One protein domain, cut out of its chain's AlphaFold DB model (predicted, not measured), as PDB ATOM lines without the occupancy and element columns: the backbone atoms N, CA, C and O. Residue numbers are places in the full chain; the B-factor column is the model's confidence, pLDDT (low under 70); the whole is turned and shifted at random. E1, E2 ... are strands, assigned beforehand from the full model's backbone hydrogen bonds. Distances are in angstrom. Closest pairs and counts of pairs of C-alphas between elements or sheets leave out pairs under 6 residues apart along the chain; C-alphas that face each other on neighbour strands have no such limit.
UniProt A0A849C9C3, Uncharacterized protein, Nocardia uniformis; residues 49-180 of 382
ATOM      1  N   ILE A  49     130.770 166.043 131.372       91.31
ATOM      2  CA  ILE A  49     131.873 166.948 131.062       91.31
ATOM      3  C   ILE A  49     131.236 168.238 130.574       91.31
ATOM      4  O   ILE A  49     130.613 168.245 129.510       91.31
ATOM      5  N   ASP A  50     131.402 169.295 131.351       92.81
ATOM      6  CA  ASP A  50     130.996 170.643 130.990       92.81
ATOM      7  C   ASP A  50     132.260 171.443 130.659       92.81
ATOM      8  O   ASP A  50     133.245 171.405 131.396       92.81
ATOM      9  N   GLN A  51     132.259 172.115 129.508       95.56
ATOM     10  CA  GLN A  51     133.371 172.952 129.063       95.56
ATOM     11  C   GLN A  51     132.852 174.340 128.720       95.56
ATOM     12  O   GLN A  51     131.880 174.464 127.972       95.56
ATOM     13  N   ASP A  52     133.522 175.360 129.241       95.19
ATOM     14  CA  ASP A  52     133.300 176.751 128.868       95.19
ATOM     15  C   ASP A  52     134.594 177.318 128.287       95.19
ATOM     16  O   ASP A  52     135.662 177.185 128.883       95.19
ATOM     17  N   SER A  53     134.512 177.907 127.095       95.81
ATOM     18  CA  SER A  53     135.678 178.386 126.354       95.81
ATOM     19  C   SER A  53     135.506 179.845 125.966       95.81
ATOM     20  O   SER A  53     134.511 180.232 125.352       95.81
ATOM     21  N   VAL A  54     136.536 180.642 126.236       93.31
ATOM     22  CA  VAL A  54     136.625 182.047 125.840       93.31
ATOM     23  C   VAL A  54     137.873 182.247 124.992       93.31
ATOM     24  O   VAL A  54     138.986 181.945 125.416       93.31
ATOM     25  N   THR A  55     137.692 182.798 123.792       91.69
ATOM     26  CA  THR A  55     138.796 183.144 122.889       91.69
ATOM     27  C   THR A  55     138.961 184.657 122.807       91.69
ATOM     28  O   THR A  55     138.017 185.376 122.472       91.69
ATOM     29  N   VAL A  56     140.176 185.143 123.063       87.50
ATOM     30  CA  VAL A  56     140.575 186.546 122.898       87.50
ATOM     31  C   VAL A  56     141.852 186.588 122.064       87.50
ATOM     32  O   VAL A  56     142.909 186.125 122.487       87.50
ATOM     33  N   GLY A  57     141.759 187.124 120.845       88.56
ATOM     34  CA  GLY A  57     142.861 187.058 119.884       88.56
ATOM     35  C   GLY A  57     143.152 185.611 119.469       88.56
ATOM     36  O   GLY A  57     142.267 184.908 118.993       88.56
ATOM     37  N   ASN A  58     144.396 185.176 119.639       87.94
ATOM     38  CA  ASN A  58     144.891 183.813 119.392       87.94
ATOM     39  C   ASN A  58     145.009 182.973 120.677       87.94
ATOM     40  O   ASN A  58     145.589 181.887 120.635       87.94
ATOM     41  N   VAL A  59     144.483 183.468 121.800       89.62
ATOM     42  CA  VAL A  59     144.457 182.743 123.070       89.62
ATOM     43  C   VAL A  59     143.051 182.238 123.330       89.62
ATOM     44  O   VAL A  59     142.085 182.993 123.245       89.62
ATOM     45  N   THR A  60     142.933 180.950 123.630       92.69
ATOM     46  CA  THR A  60     141.687 180.316 124.065       92.69
ATOM     47  C   THR A  60     141.878 179.765 125.462       92.69
ATOM     48  O   THR A  60     142.732 178.908 125.670       92.69
ATOM     49  N   VAL A  61     141.078 180.246 126.405       92.94
ATOM     50  CA  VAL A  61     140.998 179.700 127.758       92.94
ATOM     51  C   VAL A  61     139.776 178.800 127.818       92.94
ATOM     52  O   VAL A  61     138.695 179.216 127.406       92.94
ATOM     53  N   THR A  62     139.951 177.575 128.298       95.06
ATOM     54  CA  THR A  62     138.869 176.604 128.471       95.06
ATOM     55  C   THR A  62     138.855 176.118 129.906       95.06
ATOM     56  O   THR A  62     139.807 175.467 130.339       95.06
ATOM     57  N   ASP A  63     137.765 176.374 130.611       94.25
ATOM     58  CA  ASP A  63     137.477 175.761 131.899       94.25
ATOM     59  C   ASP A  63     136.718 174.458 131.659       94.25
ATOM     60  O   ASP A  63     135.768 174.398 130.878       94.25
ATOM     61  N   THR A  64     137.176 173.379 132.286       92.81
ATOM     62  CA  THR A  64     136.562 172.055 132.189       92.81
ATOM     63  C   THR A  64     136.144 171.591 133.572       92.81
ATOM     64  O   THR A  64     136.966 171.516 134.485       92.81
ATOM     65  N   GLU A  65     134.876 171.221 133.706       92.69
ATOM     66  CA  GLU A  65     134.313 170.575 134.881       92.69
ATOM     67  C   GLU A  65     133.919 169.138 134.524       92.69
ATOM     68  O   GLU A  65     133.143 168.882 133.604       92.69
ATOM     69  N   VAL A  66     134.475 168.174 135.253       90.12
ATOM     70  CA  VAL A  66     134.200 166.750 135.083       90.12
ATOM     71  C   VAL A  66     133.515 166.235 136.336       90.12
ATOM     72  O   VAL A  66     134.140 166.131 137.390       90.12
ATOM     73  N   THR A  67     132.245 165.856 136.222       90.00
ATOM     74  CA  THR A  67     131.497 165.232 137.317       90.00
ATOM     75  C   THR A  67     131.462 163.720 137.119       90.00
ATOM     76  O   THR A  67     130.839 163.195 136.192       90.00
ATOM     77  N   ALA A  68     132.165 163.008 137.998       88.50
ATOM     78  CA  ALA A  68     132.200 161.554 138.019       88.50
ATOM     79  C   ALA A  68     130.845 160.971 138.470       88.50
ATOM     80  O   ALA A  68     130.108 161.625 139.210       88.50
ATOM     81  N   PRO A  69     130.539 159.699 138.148       87.56
ATOM     82  CA  PRO A  69     129.300 159.047 138.591       87.56
ATOM     83  C   PRO A  69     129.092 159.019 140.116       87.56
ATOM     84  O   PRO A  69     127.968 158.879 140.587       87.56
ATOM     85  N   SER A  70     130.165 159.164 140.902       88.81
ATOM     86  CA  SER A  70     130.106 159.295 142.363       88.81
ATOM     87  C   SER A  70     129.548 160.642 142.847       88.81
ATOM     88  O   SER A  70     129.350 160.810 144.048       88.81
ATOM     89  N   GLY A  71     129.333 161.601 141.943       90.69
ATOM     90  CA  GLY A  71     129.032 162.998 142.255       90.69
ATOM     91  C   GLY A  71     130.268 163.825 142.617       90.69
ATOM     92  O   GLY A  71     130.128 164.973 143.021       90.69
ATOM     93  N   GLN A  72     131.473 163.255 142.509       90.06
ATOM     94  CA  GLN A  72     132.711 164.005 142.694       90.06
ATOM     95  C   GLN A  72     133.018 164.826 141.442       90.06
ATOM     96  O   GLN A  72     133.095 164.274 140.346       90.06
ATOM     97  N   THR A  73     133.251 166.117 141.640       91.62
ATOM     98  CA  THR A  73     133.604 167.061 140.584       91.62
ATOM     99  C   THR A  73     135.106 167.328 140.575       91.62
ATOM    100  O   THR A  73     135.718 167.489 141.633       91.62
ATOM    101  N   PHE A  74     135.687 167.397 139.382       90.06
ATOM    102  CA  PHE A  74     137.056 167.830 139.128       90.06
ATOM    103  C   PHE A  74     137.020 169.017 138.178       90.06
ATOM    104  O   PHE A  74     136.385 168.934 137.129       90.06
ATOM    105  N   THR A  75     137.703 170.098 138.529       93.19
ATOM    106  CA  THR A  75     137.847 171.263 137.657       93.19
ATOM    107  C   THR A  75     139.291 171.405 137.200       93.19
ATOM    108  O   THR A  75     140.227 171.026 137.909       93.19
ATOM    109  N   GLY A  76     139.470 171.937 136.001       93.50
ATOM    110  CA  GLY A  76     140.768 172.322 135.472       93.50
ATOM    111  C   GLY A  76     140.604 173.405 134.423       93.50
ATOM    112  O   GLY A  76     139.547 173.524 133.803       93.50
ATOM    113  N   THR A  77     141.662 174.173 134.219       95.69
ATOM    114  CA  THR A  77     141.699 175.250 133.230       95.69
ATOM    115  C   THR A  77     142.777 174.923 132.213       95.69
ATOM    116  O   THR A  77     143.851 174.447 132.574       95.69
ATOM    117  N   SER A  78     142.524 175.167 130.933       96.00
ATOM    118  CA  SER A  78     143.551 175.082 129.899       96.00
ATOM    119  C   SER A  78     143.671 176.390 129.140       96.00
ATOM    120  O   SER A  78     142.661 176.928 128.696       96.00
ATOM    121  N   GLU A  79     144.895 176.858 128.934       95.31
ATOM    122  CA  GLU A  79     145.207 178.018 128.103       95.31
ATOM    123  C   GLU A  79     145.892 177.540 126.826       95.31
ATOM    124  O   GLU A  79     146.956 176.928 126.880       95.31
ATOM    125  N   SER A  80     145.283 177.800 125.674       95.50
ATOM    126  CA  SER A  80     145.800 177.421 124.363       95.50
ATOM    127  C   SER A  80     146.190 178.654 123.563       95.50
ATOM    128  O   SER A  80     145.393 179.575 123.395       95.50
ATOM    129  N   PHE A  81     147.411 178.650 123.045       94.00
ATOM    130  CA  PHE A  81     148.006 179.718 122.260       94.00
ATOM    131  C   PHE A  81     148.247 179.209 120.845       94.00
ATOM    132  O   PHE A  81     149.102 178.345 120.628       94.00
ATOM    133  N   ALA A  82     147.514 179.748 119.871       91.62
ATOM    134  CA  ALA A  82     147.784 179.453 118.471       91.62
ATOM    135  C   ALA A  82     149.057 180.180 118.015       91.62
ATOM    136  O   ALA A  82     149.218 181.389 118.217       91.62
ATOM    137  N   LEU A  83     149.952 179.428 117.380       86.31
ATOM    138  CA  LEU A  83     151.172 179.918 116.757       86.31
ATOM    139  C   LEU A  83     150.892 180.177 115.268       86.31
ATOM    140  O   LEU A  83     150.193 179.408 114.608       86.31
ATOM    141  N   GLY A  84     151.449 181.255 114.706       81.00
ATOM    142  CA  GLY A  84     151.155 181.701 113.330       81.00
ATOM    143  C   GLY A  84     151.519 180.712 112.208       81.00
ATOM    144  O   GLY A  84     151.181 180.935 111.051       81.00
ATOM    145  N   ASN A  85     152.193 179.606 112.523       80.81
ATOM    146  CA  ASN A  85     152.533 178.520 111.597       80.81
ATOM    147  C   ASN A  85     151.544 177.335 111.647       80.81
ATOM    148  O   ASN A  85     151.844 176.272 111.105       80.81
ATOM    149  N   GLY A  86     150.396 177.493 112.315       84.56
ATOM    150  CA  GLY A  86     149.404 176.433 112.508       84.56
ATOM    151  C   GLY A  86     149.722 175.471 113.656       84.56
ATOM    152  O   GLY A  86     148.936 174.562 113.906       84.56
ATOM    153  N   ALA A  87     150.841 175.668 114.359       89.38
ATOM    154  CA  ALA A  87     151.110 174.986 115.618       89.38
ATOM    155  C   ALA A  87     150.315 175.633 116.769       89.38
ATOM    156  O   ALA A  87     149.798 176.743 116.641       89.38
ATOM    157  N   ALA A  88     150.230 174.958 117.910       93.31
ATOM    158  CA  ALA A  88     149.641 175.516 119.125       93.31
ATOM    159  C   ALA A  88     150.358 174.999 120.374       93.31
ATOM    160  O   ALA A  88     150.887 173.886 120.381       93.31
ATOM    161  N   GLN A  89     150.354 175.802 121.434       94.25
ATOM    162  CA  GLN A  89     150.815 175.387 122.758       94.25
ATOM    163  C   GLN A  89     149.656 175.474 123.735       94.25
ATOM    164  O   GLN A  89     149.031 176.526 123.841       94.25
ATOM    165  N   GLN A  90     149.375 174.389 124.443       96.44
ATOM    166  CA  GLN A  90     148.318 174.329 125.442       96.44
ATOM    167  C   GLN A  90     148.906 174.006 126.813       96.44
ATOM    168  O   GLN A  90     149.598 173.003 126.974       96.44
ATOM    169  N   PHE A  91     148.586 174.829 127.802       95.94
ATOM    170  CA  PHE A  91     148.998 174.698 129.194       95.94
ATOM    171  C   PHE A  91     147.784 174.273 130.010       95.94
ATOM    172  O   PHE A  91     146.758 174.945 129.957       95.94
ATOM    173  N   ASN A  92     147.866 173.150 130.723       95.81
ATOM    174  CA  ASN A  92     146.747 172.621 131.504       95.81
ATOM    175  C   ASN A  92     147.027 172.754 132.996       95.81
ATOM    176  O   ASN A  92     148.015 172.213 133.496       95.81
ATOM    177  N   TYR A  93     146.120 173.393 133.715       93.62
ATOM    178  CA  TYR A  93     146.212 173.683 135.136       93.62
ATOM    179  C   TYR A  93     145.163 172.885 135.919       93.62
ATOM    180  O   TYR A  93     144.059 172.640 135.425       93.62
ATOM    181  N   ASP A  94     145.512 172.457 137.132       92.62
ATOM    182  CA  ASP A  94     144.539 171.892 138.073       92.62
ATOM    183  C   ASP A  94     143.683 172.985 138.737       92.62
ATOM    184  O   ASP A  94     143.863 174.181 138.506       92.62
ATOM    185  N   SER A  95     142.740 172.567 139.584       90.56
ATOM    186  CA  SER A  95     141.855 173.460 140.341       90.56
ATOM    187  C   SER A  95     142.578 174.414 141.298       90.56
ATOM    188  O   SER A  95     141.994 175.412 141.712       90.56
ATOM    189  N   ASP A  96     143.822 174.099 141.668       90.31
ATOM    190  CA  ASP A  96     144.663 174.929 142.532       90.31
ATOM    191  C   ASP A  96     145.545 175.896 141.713       90.31
ATOM    192  O   ASP A  96     146.295 176.689 142.285       90.31
ATOM    193  N   GLY A  97     145.451 175.849 140.378       89.38
ATOM    194  CA  GLY A  97     146.224 176.661 139.443       89.38
ATOM    195  C   GLY A  97     147.622 176.116 139.145       89.38
ATOM    196  O   GLY A  97     148.431 176.817 138.537       89.38
ATOM    197  N   ASN A  98     147.950 174.882 139.544       89.31
ATOM    198  CA  ASN A  98     149.258 174.303 139.241       89.31
ATOM    199  C   ASN A  98     149.289 173.762 137.813       89.31
ATOM    200  O   ASN A  98     148.401 173.013 137.406       89.31
ATOM    201  N   LEU A  99     150.357 174.058 137.069       92.50
ATOM    202  CA  LEU A  99     150.563 173.500 135.734       92.50
ATOM    203  C   LEU A  99     150.813 171.982 135.813       92.50
ATOM    204  O   LEU A  99     151.817 171.523 136.360       92.50
ATOM    205  N   THR A 100     149.905 171.197 135.238       93.88
ATOM    206  CA  THR A 100     149.909 169.725 135.289       93.88
ATOM    207  C   THR A 100     150.438 169.070 134.023       93.88
ATOM    208  O   THR A 100     150.941 167.948 134.079       93.88
ATOM    209  N   SER A 101     150.318 169.735 132.874       95.31
ATOM    210  CA  SER A 101     150.848 169.254 131.598       95.31
ATOM    211  C   SER A 101     150.922 170.375 130.572       95.31
ATOM    212  O   SER A 101     150.208 171.375 130.673       95.31
ATOM    213  N   VAL A 102     151.762 170.167 129.562       95.62
ATOM    214  CA  VAL A 102     151.817 171.013 128.369       95.62
ATOM    215  C   VAL A 102     151.648 170.146 127.134       95.62
ATOM    216  O   VAL A 102     152.252 169.080 127.027       95.62
ATOM    217  N   ILE A 103     150.818 170.591 126.199       95.50
ATOM    218  CA  ILE A 103     150.612 169.934 124.912       95.50
ATOM    219  C   ILE A 103     151.147 170.860 123.833       95.50
ATOM    220  O   ILE A 103     150.673 171.985 123.683       95.50
ATOM    221  N   LEU A 104     152.123 170.380 123.069       93.06
ATOM    222  CA  LEU A 104     152.598 171.066 121.875       93.06
ATOM    223  C   LEU A 104     152.012 170.364 120.656       93.06
ATOM    224  O   LEU A 104     152.370 169.221 120.367       93.06
ATOM    225  N   ALA A 105     151.108 171.042 119.956       92.62
ATOM    226  CA  ALA A 105     150.631 170.620 118.650       92.62
ATOM    227  C   ALA A 105     151.572 171.217 117.603       92.62
ATOM    228  O   ALA A 105     151.528 172.419 117.345       92.62
ATOM    229  N   GLY A 106     152.472 170.404 117.052       83.75
ATOM    230  CA  GLY A 106     153.397 170.857 116.018       83.75
ATOM    231  C   GLY A 106     152.692 171.129 114.685       83.75
ATOM    232  O   GLY A 106     151.593 170.640 114.420       83.75
ATOM    233  N   SER A 107     153.350 171.875 113.793       80.62
ATOM    234  CA  SER A 107     152.876 172.062 112.408       80.62
ATOM    235  C   SER A 107     152.869 170.753 111.602       80.62
ATOM    236  O   SER A 107     152.241 170.659 110.553       80.62
ATOM    237  N   ASP A 108     153.574 169.732 112.094       80.94
ATOM    238  CA  ASP A 108     153.564 168.349 111.615       80.94
ATOM    239  C   ASP A 108     152.309 167.568 112.050       80.94
ATOM    240  O   ASP A 108     152.187 166.385 111.739       80.94
ATOM    241  N   SER A 109     151.357 168.218 112.737       80.94
ATOM    242  CA  SER A 109     150.165 167.600 113.338       80.94
ATOM    243  C   SER A 109     150.475 166.583 114.445       80.94
ATOM    244  O   SER A 109     149.569 165.879 114.896       80.94
ATOM    245  N   ALA A 110     151.730 166.490 114.897       87.56
ATOM    246  CA  ALA A 110     152.090 165.641 116.017       87.56
ATOM    247  C   ALA A 110     151.802 166.378 117.329       87.56
ATOM    248  O   ALA A 110     152.302 167.480 117.565       87.56
ATOM    249  N   ASN A 111     151.021 165.743 118.201       92.25
ATOM    250  CA  ASN A 111     150.805 166.231 119.558       92.25
ATOM    251  C   ASN A 111     151.856 165.626 120.485       92.25
ATOM    252  O   ASN A 111     151.941 164.404 120.624       92.25
ATOM    253  N   ARG A 112     152.630 166.484 121.146       93.12
ATOM    254  CA  ARG A 112     153.624 166.097 122.150       93.12
ATOM    255  C   ARG A 112     153.089 166.452 123.527       93.12
ATOM    256  O   ARG A 112     152.742 167.604 123.774       93.12
ATOM    257  N   TYR A 113     153.005 165.454 124.399       95.81
ATOM    258  CA  TYR A 113     152.415 165.580 125.731       95.81
ATOM    259  C   TYR A 113     153.529 165.595 126.770       95.81
ATOM    260  O   TYR A 113     154.128 164.563 127.068       95.81
ATOM    261  N   PHE A 114     153.803 166.773 127.305       95.56
ATOM    262  CA  PHE A 114     154.828 167.000 128.303       95.56
ATOM    263  C   PHE A 114     154.224 166.934 129.706       95.56
ATOM    264  O   PHE A 114     153.190 167.545 129.988       95.56
ATOM    265  N   THR A 115     154.889 166.207 130.600       94.56
ATOM    266  CA  THR A 115     154.501 166.087 132.016       94.56
ATOM    267  C   THR A 115     155.582 166.668 132.924       94.56
ATOM    268  O   THR A 115     156.747 166.647 132.529       94.56
ATOM    269  N   PRO A 116     155.241 167.192 134.117       94.69
ATOM    270  CA  PRO A 116     156.215 167.762 135.036       94.69
ATOM    271  C   PRO A 116     157.367 166.796 135.311       94.69
ATOM    272  O   PRO A 116     157.164 165.663 135.763       94.69
ATOM    273  N   ALA A 117     158.583 167.258 135.048       91.25
ATOM    274  CA  ALA A 117     159.781 166.469 135.216       91.25
ATOM    275  C   ALA A 117     160.031 166.211 136.706       91.25
ATOM    276  O   ALA A 117     159.767 167.054 137.569       91.25
ATOM    277  N   ARG A 118     160.562 165.030 137.026       91.81
ATOM    278  CA  ARG A 118     160.864 164.627 138.406       91.81
ATOM    279  C   ARG A 118     162.343 164.329 138.589       91.81
ATOM    280  O   ARG A 118     163.010 163.888 137.653       91.81
ATOM    281  N   ASN A 119     162.851 164.598 139.784       86.19
ATOM    282  CA  ASN A 119     164.138 164.107 140.258       86.19
ATOM    283  C   ASN A 119     164.045 162.596 140.556       86.19
ATOM    284  O   ASN A 119     162.939 162.070 140.718       86.19
ATOM    285  N   PRO A 120     165.178 161.879 140.699       92.25
ATOM    286  CA  PRO A 120     165.177 160.456 141.055       92.25
ATOM    287  C   PRO A 120     164.463 160.116 142.375       92.25
ATOM    288  O   PRO A 120     164.047 158.978 142.571       92.25
ATOM    289  N   ASP A 121     164.314 161.087 143.278       91.62
ATOM    290  CA  ASP A 121     163.578 160.948 144.541       91.62
ATOM    291  C   ASP A 121     162.057 161.190 144.404       91.62
ATOM    292  O   ASP A 121     161.323 161.101 145.387       91.62
ATOM    293  N   GLY A 122     161.575 161.485 143.191       91.38
ATOM    294  CA  GLY A 122     160.173 161.746 142.871       91.38
ATOM    295  C   GLY A 122     159.725 163.202 143.040       91.38
ATOM    296  O   GLY A 122     158.593 163.525 142.660       91.38
ATOM    297  N   THR A 123     160.582 164.086 143.565       90.38
ATOM    298  CA  THR A 123     160.279 165.522 143.693       90.38
ATOM    299  C   THR A 123     160.197 166.190 142.322       90.38
ATOM    300  O   THR A 123     160.876 165.776 141.384       90.38
ATOM    301  N   LEU A 124     159.339 167.204 142.177       88.88
ATOM    302  CA  LEU A 124     159.196 167.947 140.921       88.88
ATOM    303  C   LEU A 124     160.422 168.832 140.666       88.88
ATOM    304  O   LEU A 124     160.947 169.444 141.596       88.88
ATOM    305  N   ARG A 125     160.837 168.928 139.402       88.19
ATOM    306  CA  ARG A 125     161.808 169.912 138.915       88.19
ATOM    307  C   ARG A 125     161.039 171.149 138.429       88.19
ATOM    308  O   ARG A 125     160.320 171.047 137.436       88.19
ATOM    309  N   PRO A 126     161.110 172.292 139.135       88.00
ATOM    310  CA  PRO A 126     160.319 173.467 138.783       88.00
ATOM    311  C   PRO A 126     160.618 173.951 137.362       88.00
ATOM    312  O   PRO A 126     161.778 174.156 137.016       88.00
ATOM    313  N   GLY A 127     159.572 174.145 136.558       90.56
ATOM    314  CA  GLY A 127     159.694 174.648 135.187       90.56
ATOM    315  C   GLY A 127     160.240 173.650 134.166       90.56
ATOM    316  O   GLY A 127     160.376 174.012 133.006       90.56
ATOM    317  N   GLU A 128     160.522 172.404 134.541       93.69
ATOM    318  CA  GLU A 128     160.943 171.373 133.594       93.69
ATOM    319  C   GLU A 128     159.819 170.372 133.357       93.69
ATOM    320  O   GLU A 128     159.179 169.891 134.294       93.69
ATOM    321  N   PHE A 129     159.602 170.025 132.095       95.38
ATOM    322  CA  PHE A 129     158.656 169.005 131.672       95.38
ATOM    323  C   PHE A 129     159.331 168.045 130.699       95.38
ATOM    324  O   PHE A 129     160.236 168.435 129.963       95.38
ATOM    325  N   THR A 130     158.895 166.788 130.685       94.44
ATOM    326  CA  THR A 130     159.460 165.762 129.809       94.44
ATOM    327  C   THR A 130     158.406 165.062 128.973       94.44
ATOM    328  O   THR A 130     157.252 164.900 129.382       94.44
ATOM    329  N   TYR A 131     158.830 164.660 127.779       93.56
ATOM    330  CA  TYR A 131     158.083 163.854 126.821       93.56
ATOM    331  C   TYR A 131     159.021 162.789 126.253       93.56
ATOM    332  O   TYR A 131     160.150 163.092 125.879       93.56
ATOM    333  N   THR A 132     158.564 161.544 126.163       91.38
ATOM    334  CA  THR A 132     159.332 160.473 125.515       91.38
ATOM    335  C   THR A 132     158.863 160.324 124.077       91.38
ATOM    336  O   THR A 132     157.696 160.014 123.843       91.38
ATOM    337  N   ASP A 133     159.766 160.539 123.122       90.06
ATOM    338  CA  ASP A 133     159.457 160.413 121.700       90.06
ATOM    339  C   ASP A 133     159.263 158.948 121.260       90.06
ATOM    340  O   ASP A 133     159.510 158.000 122.009       90.06
ATOM    341  N   GLU A 134     158.827 158.746 120.013       89.25
ATOM    342  CA  GLU A 134     158.575 157.413 119.445       89.25
ATOM    343  C   GLU A 134     159.822 156.509 119.426       89.25
ATOM    344  O   GLU A 134     159.705 155.285 119.364       89.25
ATOM    345  N   SER A 135     161.022 157.093 119.502       91.62
ATOM    346  CA  SER A 135     162.288 156.358 119.578       91.62
ATOM    347  C   SER A 135     162.665 155.946 121.006       91.62
ATOM    348  O   SER A 135     163.677 155.272 121.208       91.62
ATOM    349  N   GLY A 136     161.856 156.320 122.001       92.12
ATOM    350  CA  GLY A 136     162.125 156.082 123.417       92.12
ATOM    351  C   GLY A 136     163.096 157.090 124.030       92.12
ATOM    352  O   GLY A 136     163.586 156.861 125.135       92.12
ATOM    353  N   ARG A 137     163.403 158.188 123.331       90.81
ATOM    354  CA  ARG A 137     164.295 159.237 123.828       90.81
ATOM    355  C   ARG A 137     163.481 160.296 124.562       90.81
ATOM    356  O   ARG A 137     162.480 160.791 124.052       90.81
ATOM    357  N   GLU A 138     163.938 160.641 125.759       92.25
ATOM    358  CA  GLU A 138     163.365 161.723 126.556       92.25
ATOM    359  C   GLU A 138     163.761 163.078 125.955       92.25
ATOM    360  O   GLU A 138     164.925 163.309 125.626       92.25
ATOM    361  N   GLN A 139     162.767 163.939 125.782       93.00
ATOM    362  CA  GLN A 139     162.865 165.323 125.340       93.00
ATOM    363  C   GLN A 139     162.445 166.223 126.492       93.00
ATOM    364  O   GLN A 139     161.531 165.872 127.247       93.00
ATOM    365  N   PHE A 140     163.064 167.394 126.589       93.19
ATOM    366  CA  PHE A 140     162.771 168.352 127.640       93.19
ATOM    367  C   PHE A 140     162.062 169.588 127.086       93.19
ATOM    368  O   PHE A 140     162.312 170.053 125.975       93.19
ATOM    369  N   LEU A 141     161.162 170.114 127.903       93.62
ATOM    370  CA  LEU A 141     160.530 171.409 127.738       93.62
ATOM    371  C   LEU A 141     160.847 172.221 128.990       93.62
ATOM    372  O   LEU A 141     160.535 171.797 130.105       93.62
ATOM    373  N   THR A 142     161.472 173.379 128.817       94.56
ATOM    374  CA  THR A 142     161.763 174.295 129.924       94.56
ATOM    375  C   THR A 142     160.857 175.508 129.837       94.56
ATOM    376  O   THR A 142     160.750 176.137 128.787       94.56
ATOM    377  N   ILE A 143     160.223 175.846 130.953       93.75
ATOM    378  CA  ILE A 143     159.287 176.952 131.090       93.75
ATOM    379  C   ILE A 143     159.772 177.850 132.221       93.75
ATOM    380  O   ILE A 143     159.965 177.404 133.354       93.75
ATOM    381  N   ARG A 144     159.945 179.134 131.917       93.19
ATOM    382  CA  ARG A 144     160.085 180.183 132.922       93.19
ATOM    383  C   ARG A 144     158.735 180.855 133.106       93.19
ATOM    384  O   ARG A 144     158.088 181.199 132.121       93.19
ATOM    385  N   PHE A 145     158.348 181.053 134.358       91.69
ATOM    386  CA  PHE A 145     157.118 181.746 134.718       91.69
ATOM    387  C   PHE A 145     157.417 183.172 135.180       91.69
ATOM    388  O   PHE A 145     158.484 183.417 135.752       91.69
ATOM    389  N   ASP A 146     156.479 184.083 134.936       90.81
ATOM    390  CA  ASP A 146     156.484 185.417 135.532       90.81
ATOM    391  C   ASP A 146     156.092 185.366 137.027       90.81
ATOM    392  O   ASP A 146     155.865 184.302 137.611       90.81
ATOM    393  N   ASP A 147     156.033 186.527 137.679       90.19
ATOM    394  CA  ASP A 147     155.644 186.650 139.089       90.19
ATOM    395  C   ASP A 147     154.160 186.335 139.352       90.19
ATOM    396  O   ASP A 147     153.764 186.166 140.508       90.19
ATOM    397  N   GLN A 148     153.355 186.209 138.296       88.50
ATOM    398  CA  GLN A 148     151.949 185.815 138.335       88.50
ATOM    399  C   GLN A 148     151.750 184.319 138.051       88.50
ATOM    400  O   GLN A 148     150.619 183.840 138.089       88.50
ATOM    401  N   GLY A 149     152.830 183.573 137.795       87.69
ATOM    402  CA  GLY A 149     152.768 182.151 137.468       87.69
ATOM    403  C   GLY A 149     152.362 181.864 136.021       87.69
ATOM    404  O   GLY A 149     152.063 180.714 135.705       87.69
ATOM    405  N   ARG A 150     152.364 182.868 135.134       91.06
ATOM    406  CA  ARG A 150     152.085 182.690 133.702       91.06
ATOM    407  C   ARG A 150     153.370 182.324 132.955       91.06
ATOM    408  O   ARG A 150     154.443 182.786 133.348       91.06
ATOM    409  N   PRO A 151     153.320 181.503 131.891       92.81
ATOM    410  CA  PRO A 151     154.522 181.107 131.156       92.81
ATOM    411  C   PRO A 151     155.118 182.317 130.440       92.81
ATOM    412  O   PRO A 151     154.524 182.758 129.476       92.81
ATOM    413  N   GLU A 152     156.254 182.862 130.870       94.88
ATOM    414  CA  GLU A 152     156.932 184.012 130.241       94.88
ATOM    415  C   GLU A 152     157.790 183.562 129.049       94.88
ATOM    416  O   GLU A 152     157.924 184.251 128.034       94.88
ATOM    417  N   TRP A 153     158.403 182.385 129.172       93.69
ATOM    418  CA  TRP A 153     159.335 181.863 128.184       93.69
ATOM    419  C   TRP A 153     159.322 180.342 128.165       93.69
ATOM    420  O   TRP A 153     159.421 179.710 129.213       93.69
ATOM    421  N   VAL A 154     159.230 179.761 126.973       93.50
ATOM    422  CA  VAL A 154     159.171 178.317 126.744       93.50
ATOM    423  C   VAL A 154     160.251 177.915 125.752       93.50
ATOM    424  O   VAL A 154     160.459 178.584 124.737       93.50
ATOM    425  N   ILE A 155     160.940 176.818 126.044       93.00
ATOM    426  CA  ILE A 155     161.936 176.206 125.171       93.00
ATOM    427  C   ILE A 155     161.590 174.735 124.966       93.00
ATOM    428  O   ILE A 155     161.632 173.965 125.922       93.00
ATOM    429  N   ASP A 156     161.302 174.350 123.725       90.50
ATOM    430  CA  ASP A 156     161.069 172.966 123.308       90.50
ATOM    431  C   ASP A 156     162.335 172.387 122.664       90.50
ATOM    432  O   ASP A 156     162.717 172.793 121.563       90.50
ATOM    433  N   GLU A 157     162.981 171.427 123.328       87.81
ATOM    434  CA  GLU A 157     164.162 170.742 122.787       87.81
ATOM    435  C   GLU A 157     163.844 169.836 121.600       87.81
ATOM    436  O   GLU A 157     164.705 169.631 120.744       87.81
ATOM    437  N   ALA A 158     162.615 169.318 121.511       85.19
ATOM    438  CA  ALA A 158     162.248 168.398 120.443       85.19
ATOM    439  C   ALA A 158     162.252 169.095 119.076       85.19
ATOM    440  O   ALA A 158     162.566 168.462 118.072       85.19
ATOM    441  N   THR A 159     161.918 170.389 119.045       84.94
ATOM    442  CA  THR A 159     161.877 171.206 117.820       84.94
ATOM    443  C   THR A 159     162.895 172.335 117.792       84.94
ATOM    444  O   THR A 159     162.944 173.084 116.820       84.94
ATOM    445  N   TYR A 160     163.678 172.504 118.859       87.38
ATOM    446  CA  TYR A 160     164.535 173.672 119.066       87.38
ATOM    447  C   TYR A 160     163.771 174.994 118.878       87.38
ATOM    448  O   TYR A 160     164.269 175.945 118.264       87.38
ATOM    449  N   THR A 161     162.540 175.039 119.395       86.56
ATOM    450  CA  THR A 161     161.681 176.225 119.350       86.56
ATOM    451  C   THR A 161     161.742 176.971 120.672       86.56
ATOM    452  O   THR A 161     161.654 176.380 121.744       86.56
ATOM    453  N   SER A 162     161.869 178.292 120.595       92.12
ATOM    454  CA  SER A 162     161.769 179.200 121.726       92.12
ATOM    455  C   SER A 162     160.583 180.138 121.534       92.12
ATOM    456  O   SER A 162     160.486 180.802 120.502       92.12
ATOM    457  N   THR A 163     159.705 180.213 122.529       93.31
ATOM    458  CA  THR A 163     158.497 181.043 122.506       93.31
ATOM    459  C   THR A 163     158.500 181.967 123.717       93.31
ATOM    460  O   THR A 163     158.684 181.515 124.843       93.31
ATOM    461  N   GLN A 164     158.344 183.268 123.493       94.06
ATOM    462  CA  GLN A 164     158.176 184.276 124.538       94.06
ATOM    463  C   GLN A 164     156.721 184.716 124.594       94.06
ATOM    464  O   GLN A 164     156.052 184.848 123.566       94.06
ATOM    465  N   TYR A 165     156.270 184.987 125.808       94.31
ATOM    466  CA  TYR A 165     154.931 185.447 126.112       94.31
ATOM    467  C   TYR A 165     154.997 186.773 126.861       94.31
ATOM    468  O   TYR A 165     156.000 187.108 127.489       94.31
ATOM    469  N   GLY A 166     153.927 187.547 126.777       92.88
ATOM    470  CA  GLY A 166     153.796 188.798 127.501       92.88
ATOM    471  C   GLY A 166     152.470 189.481 127.216       92.88
ATOM    472  O   GLY A 166     151.719 189.079 126.328       92.88
ATOM    473  N   ASP A 167     152.188 190.535 127.973       92.12
ATOM    474  CA  ASP A 167     151.000 191.353 127.762       92.12
ATOM    475  C   ASP A 167     151.196 192.282 126.553       92.12
ATOM    476  O   ASP A 167     152.059 193.165 126.558       92.12
ATOM    477  N   LEU A 168     150.366 192.106 125.524       82.56
ATOM    478  CA  LEU A 168     150.264 193.000 124.374       82.56
ATOM    479  C   LEU A 168     148.873 193.641 124.390       82.56
ATOM    480  O   LEU A 168     147.863 192.953 124.268       82.56
ATOM    481  N   ASP A 169     148.819 194.956 124.605       87.31
ATOM    482  CA  ASP A 169     147.570 195.729 124.699       87.31
ATOM    483  C   ASP A 169     146.557 195.179 125.727       87.31
ATOM    484  O   ASP A 169     145.342 195.253 125.548       87.31
ATOM    485  N   GLY A 170     147.065 194.637 126.840       86.81
ATOM    486  CA  GLY A 170     146.250 194.080 127.926       86.81
ATOM    487  C   GLY A 170     145.747 192.654 127.684       86.81
ATOM    488  O   GLY A 170     144.946 192.162 128.477       86.81
ATOM    489  N   VAL A 171     146.211 191.991 126.620       86.00
ATOM    490  CA  VAL A 171     145.966 190.569 126.355       86.00
ATOM    491  C   VAL A 171     147.284 189.812 126.484       86.00
ATOM    492  O   VAL A 171     148.255 190.127 125.795       86.00
ATOM    493  N   TYR A 172     147.320 188.805 127.355       89.94
ATOM    494  CA  TYR A 172     148.483 187.935 127.496       89.94
ATOM    495  C   TYR A 172     148.620 187.044 126.265       89.94
ATOM    496  O   TYR A 172     147.676 186.345 125.913       89.94
ATOM    497  N   ASN A 173     149.761 187.092 125.582       91.75
ATOM    498  CA  ASN A 173     149.915 186.483 124.268       91.75
ATOM    499  C   ASN A 173     151.361 186.048 123.991       91.75
ATOM    500  O   ASN A 173     152.291 186.476 124.668       91.75
ATOM    501  N   VAL A 174     151.556 185.236 122.954       91.50
ATOM    502  CA  VAL A 174     152.852 185.000 122.316       91.50
ATOM    503  C   VAL A 174     153.344 186.305 121.694       91.50
ATOM    504  O   VAL A 174     152.708 186.865 120.804       91.50
ATOM    505  N   THR A 175     154.497 186.778 122.153       91.75
ATOM    506  CA  THR A 175     155.143 188.001 121.655       91.75
ATOM    507  C   THR A 175     156.228 187.697 120.626       91.75
ATOM    508  O   THR A 175     156.442 188.478 119.702       91.75
ATOM    509  N   GLU A 176     156.894 186.547 120.747       89.56
ATOM    510  CA  GLU A 176     157.942 186.100 119.829       89.56
ATOM    511  C   GLU A 176     157.978 184.567 119.787       89.56
ATOM    512  O   GLU A 176     157.844 183.908 120.816       89.56
ATOM    513  N   SER A 177     158.184 183.981 118.606       88.62
ATOM    514  CA  SER A 177     158.430 182.542 118.464       88.62
ATOM    515  C   SER A 177     159.497 182.296 117.405       88.62
ATOM    516  O   SER A 177     159.397 182.792 116.284       88.62
ATOM    517  N   LEU A 178     160.521 181.527 117.765       87.00
ATOM    518  CA  LEU A 178     161.706 181.272 116.953       87.00
ATOM    519  C   LEU A 178     161.984 179.771 116.922       87.00
ATOM    520  O   LEU A 178     162.219 179.178 117.968       87.00
ATOM    521  N   THR A 179     162.014 179.172 115.735       84.12
ATOM    522  CA  THR A 179     162.398 177.765 115.539       84.12
ATOM    523  C   THR A 179     163.740 177.716 114.822       84.12
ATOM    524  O   THR A 179     163.909 178.352 113.778       84.12
ATOM    525  N   ALA A 180     164.716 176.997 115.380       79.31
ATOM    526  CA  ALA A 180     165.991 176.782 114.704       79.31
ATOM    527  C   ALA A 180     165.818 175.786 113.543       79.31
ATOM    528  O   ALA A 180     165.206 174.737 113.707       79.31
TER     529      ALA A 180
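AT A GLANCE: This is residues 49 to 180 of the 382 residues of an uncharacterized protein of Nocardia uniformis (UniProt A0A849C9C3). One long sheet of eleven strands, twisted and curled like part of a barrel, folds back on itself into two leaves: E1 to E6 partly face E8 to E11, with E7 as the hinge. The barrel shape is not closed, for E1 and E11 are both edges, though the end of E1 and the start of E11 come near each other. The printed part has 132 residues with eleven named strands and no named helix, the class all strand; the sheet runs E1 E2 E3 E4 E5 E6 E7 E8 E9 E10 E11, as along the chain, and is antiparallel throughout. It is compact, with a radius of gyration of the C-alphas of 15.3 A and spans of 47 by 43 by 32 A.

HOW THE PARTS SIT: Start with E1, residues 49 to 56, and E2, residues 59 to 67, a hairpin at 167 degrees with N 52 and O 63 2.9 A apart. Then come E3, residues 73 to 82, with N 62 to O 78 at 2.8 A from E2, and E4, residues 88 to 94, with N 79 to O 91 at 2.9 A from E3. E5, residues 99 to 105, forms a hairpin with E4, with N 90 and O 103 within hydrogen-bond range at 2.8 A. E6, residues 111 to 118, is staggered: 111 to 114 pair with E5, N 104 to O 112 at 2.9 A, and 115 to 118 with E7, residues 124 to 132, N 117 to O 128 at 2.8 A. E7 bends by 107 degrees at residue 127. Beyond it find E8, residues 138 to 145, with N 141 to O 129 at 2.8 A. E9, residues 151 to 156, has N 155 to O 142 of E8 at 2.8 A. E10, residues 161 to 168, has N 163 to O 154 of E9 at 2.8 A. E11, residues 171 to 179, has N 173 to O 166 of E10 at 2.9 A. The whole row is a meander, each strand the antiparallel neighbour of the one before. Between the leaves, the closest C-alphas of E2 and E11 are those of Val 59 and Asn 173, 6.7 A; E4 and E9 are apart.

IN THESE COORDINATES: Find C-alpha 49 at (131.873, 166.948, 131.062); E1 runs 22.9 A from there. E3, the longest strand by residues, spans 29.0 A, and E2 26.0 A. E11 runs 23.5 A to C-alpha 179 at (162.398, 177.765, 115.539).

THE WHOLE: The C-alphas of Ser 70 and Ala 180 are the two farthest apart, 48.6 A. The printed part has no cut, and the ten links are tight. Mean pLDDT of the printed part is 91.0, and no printed residue is under 70.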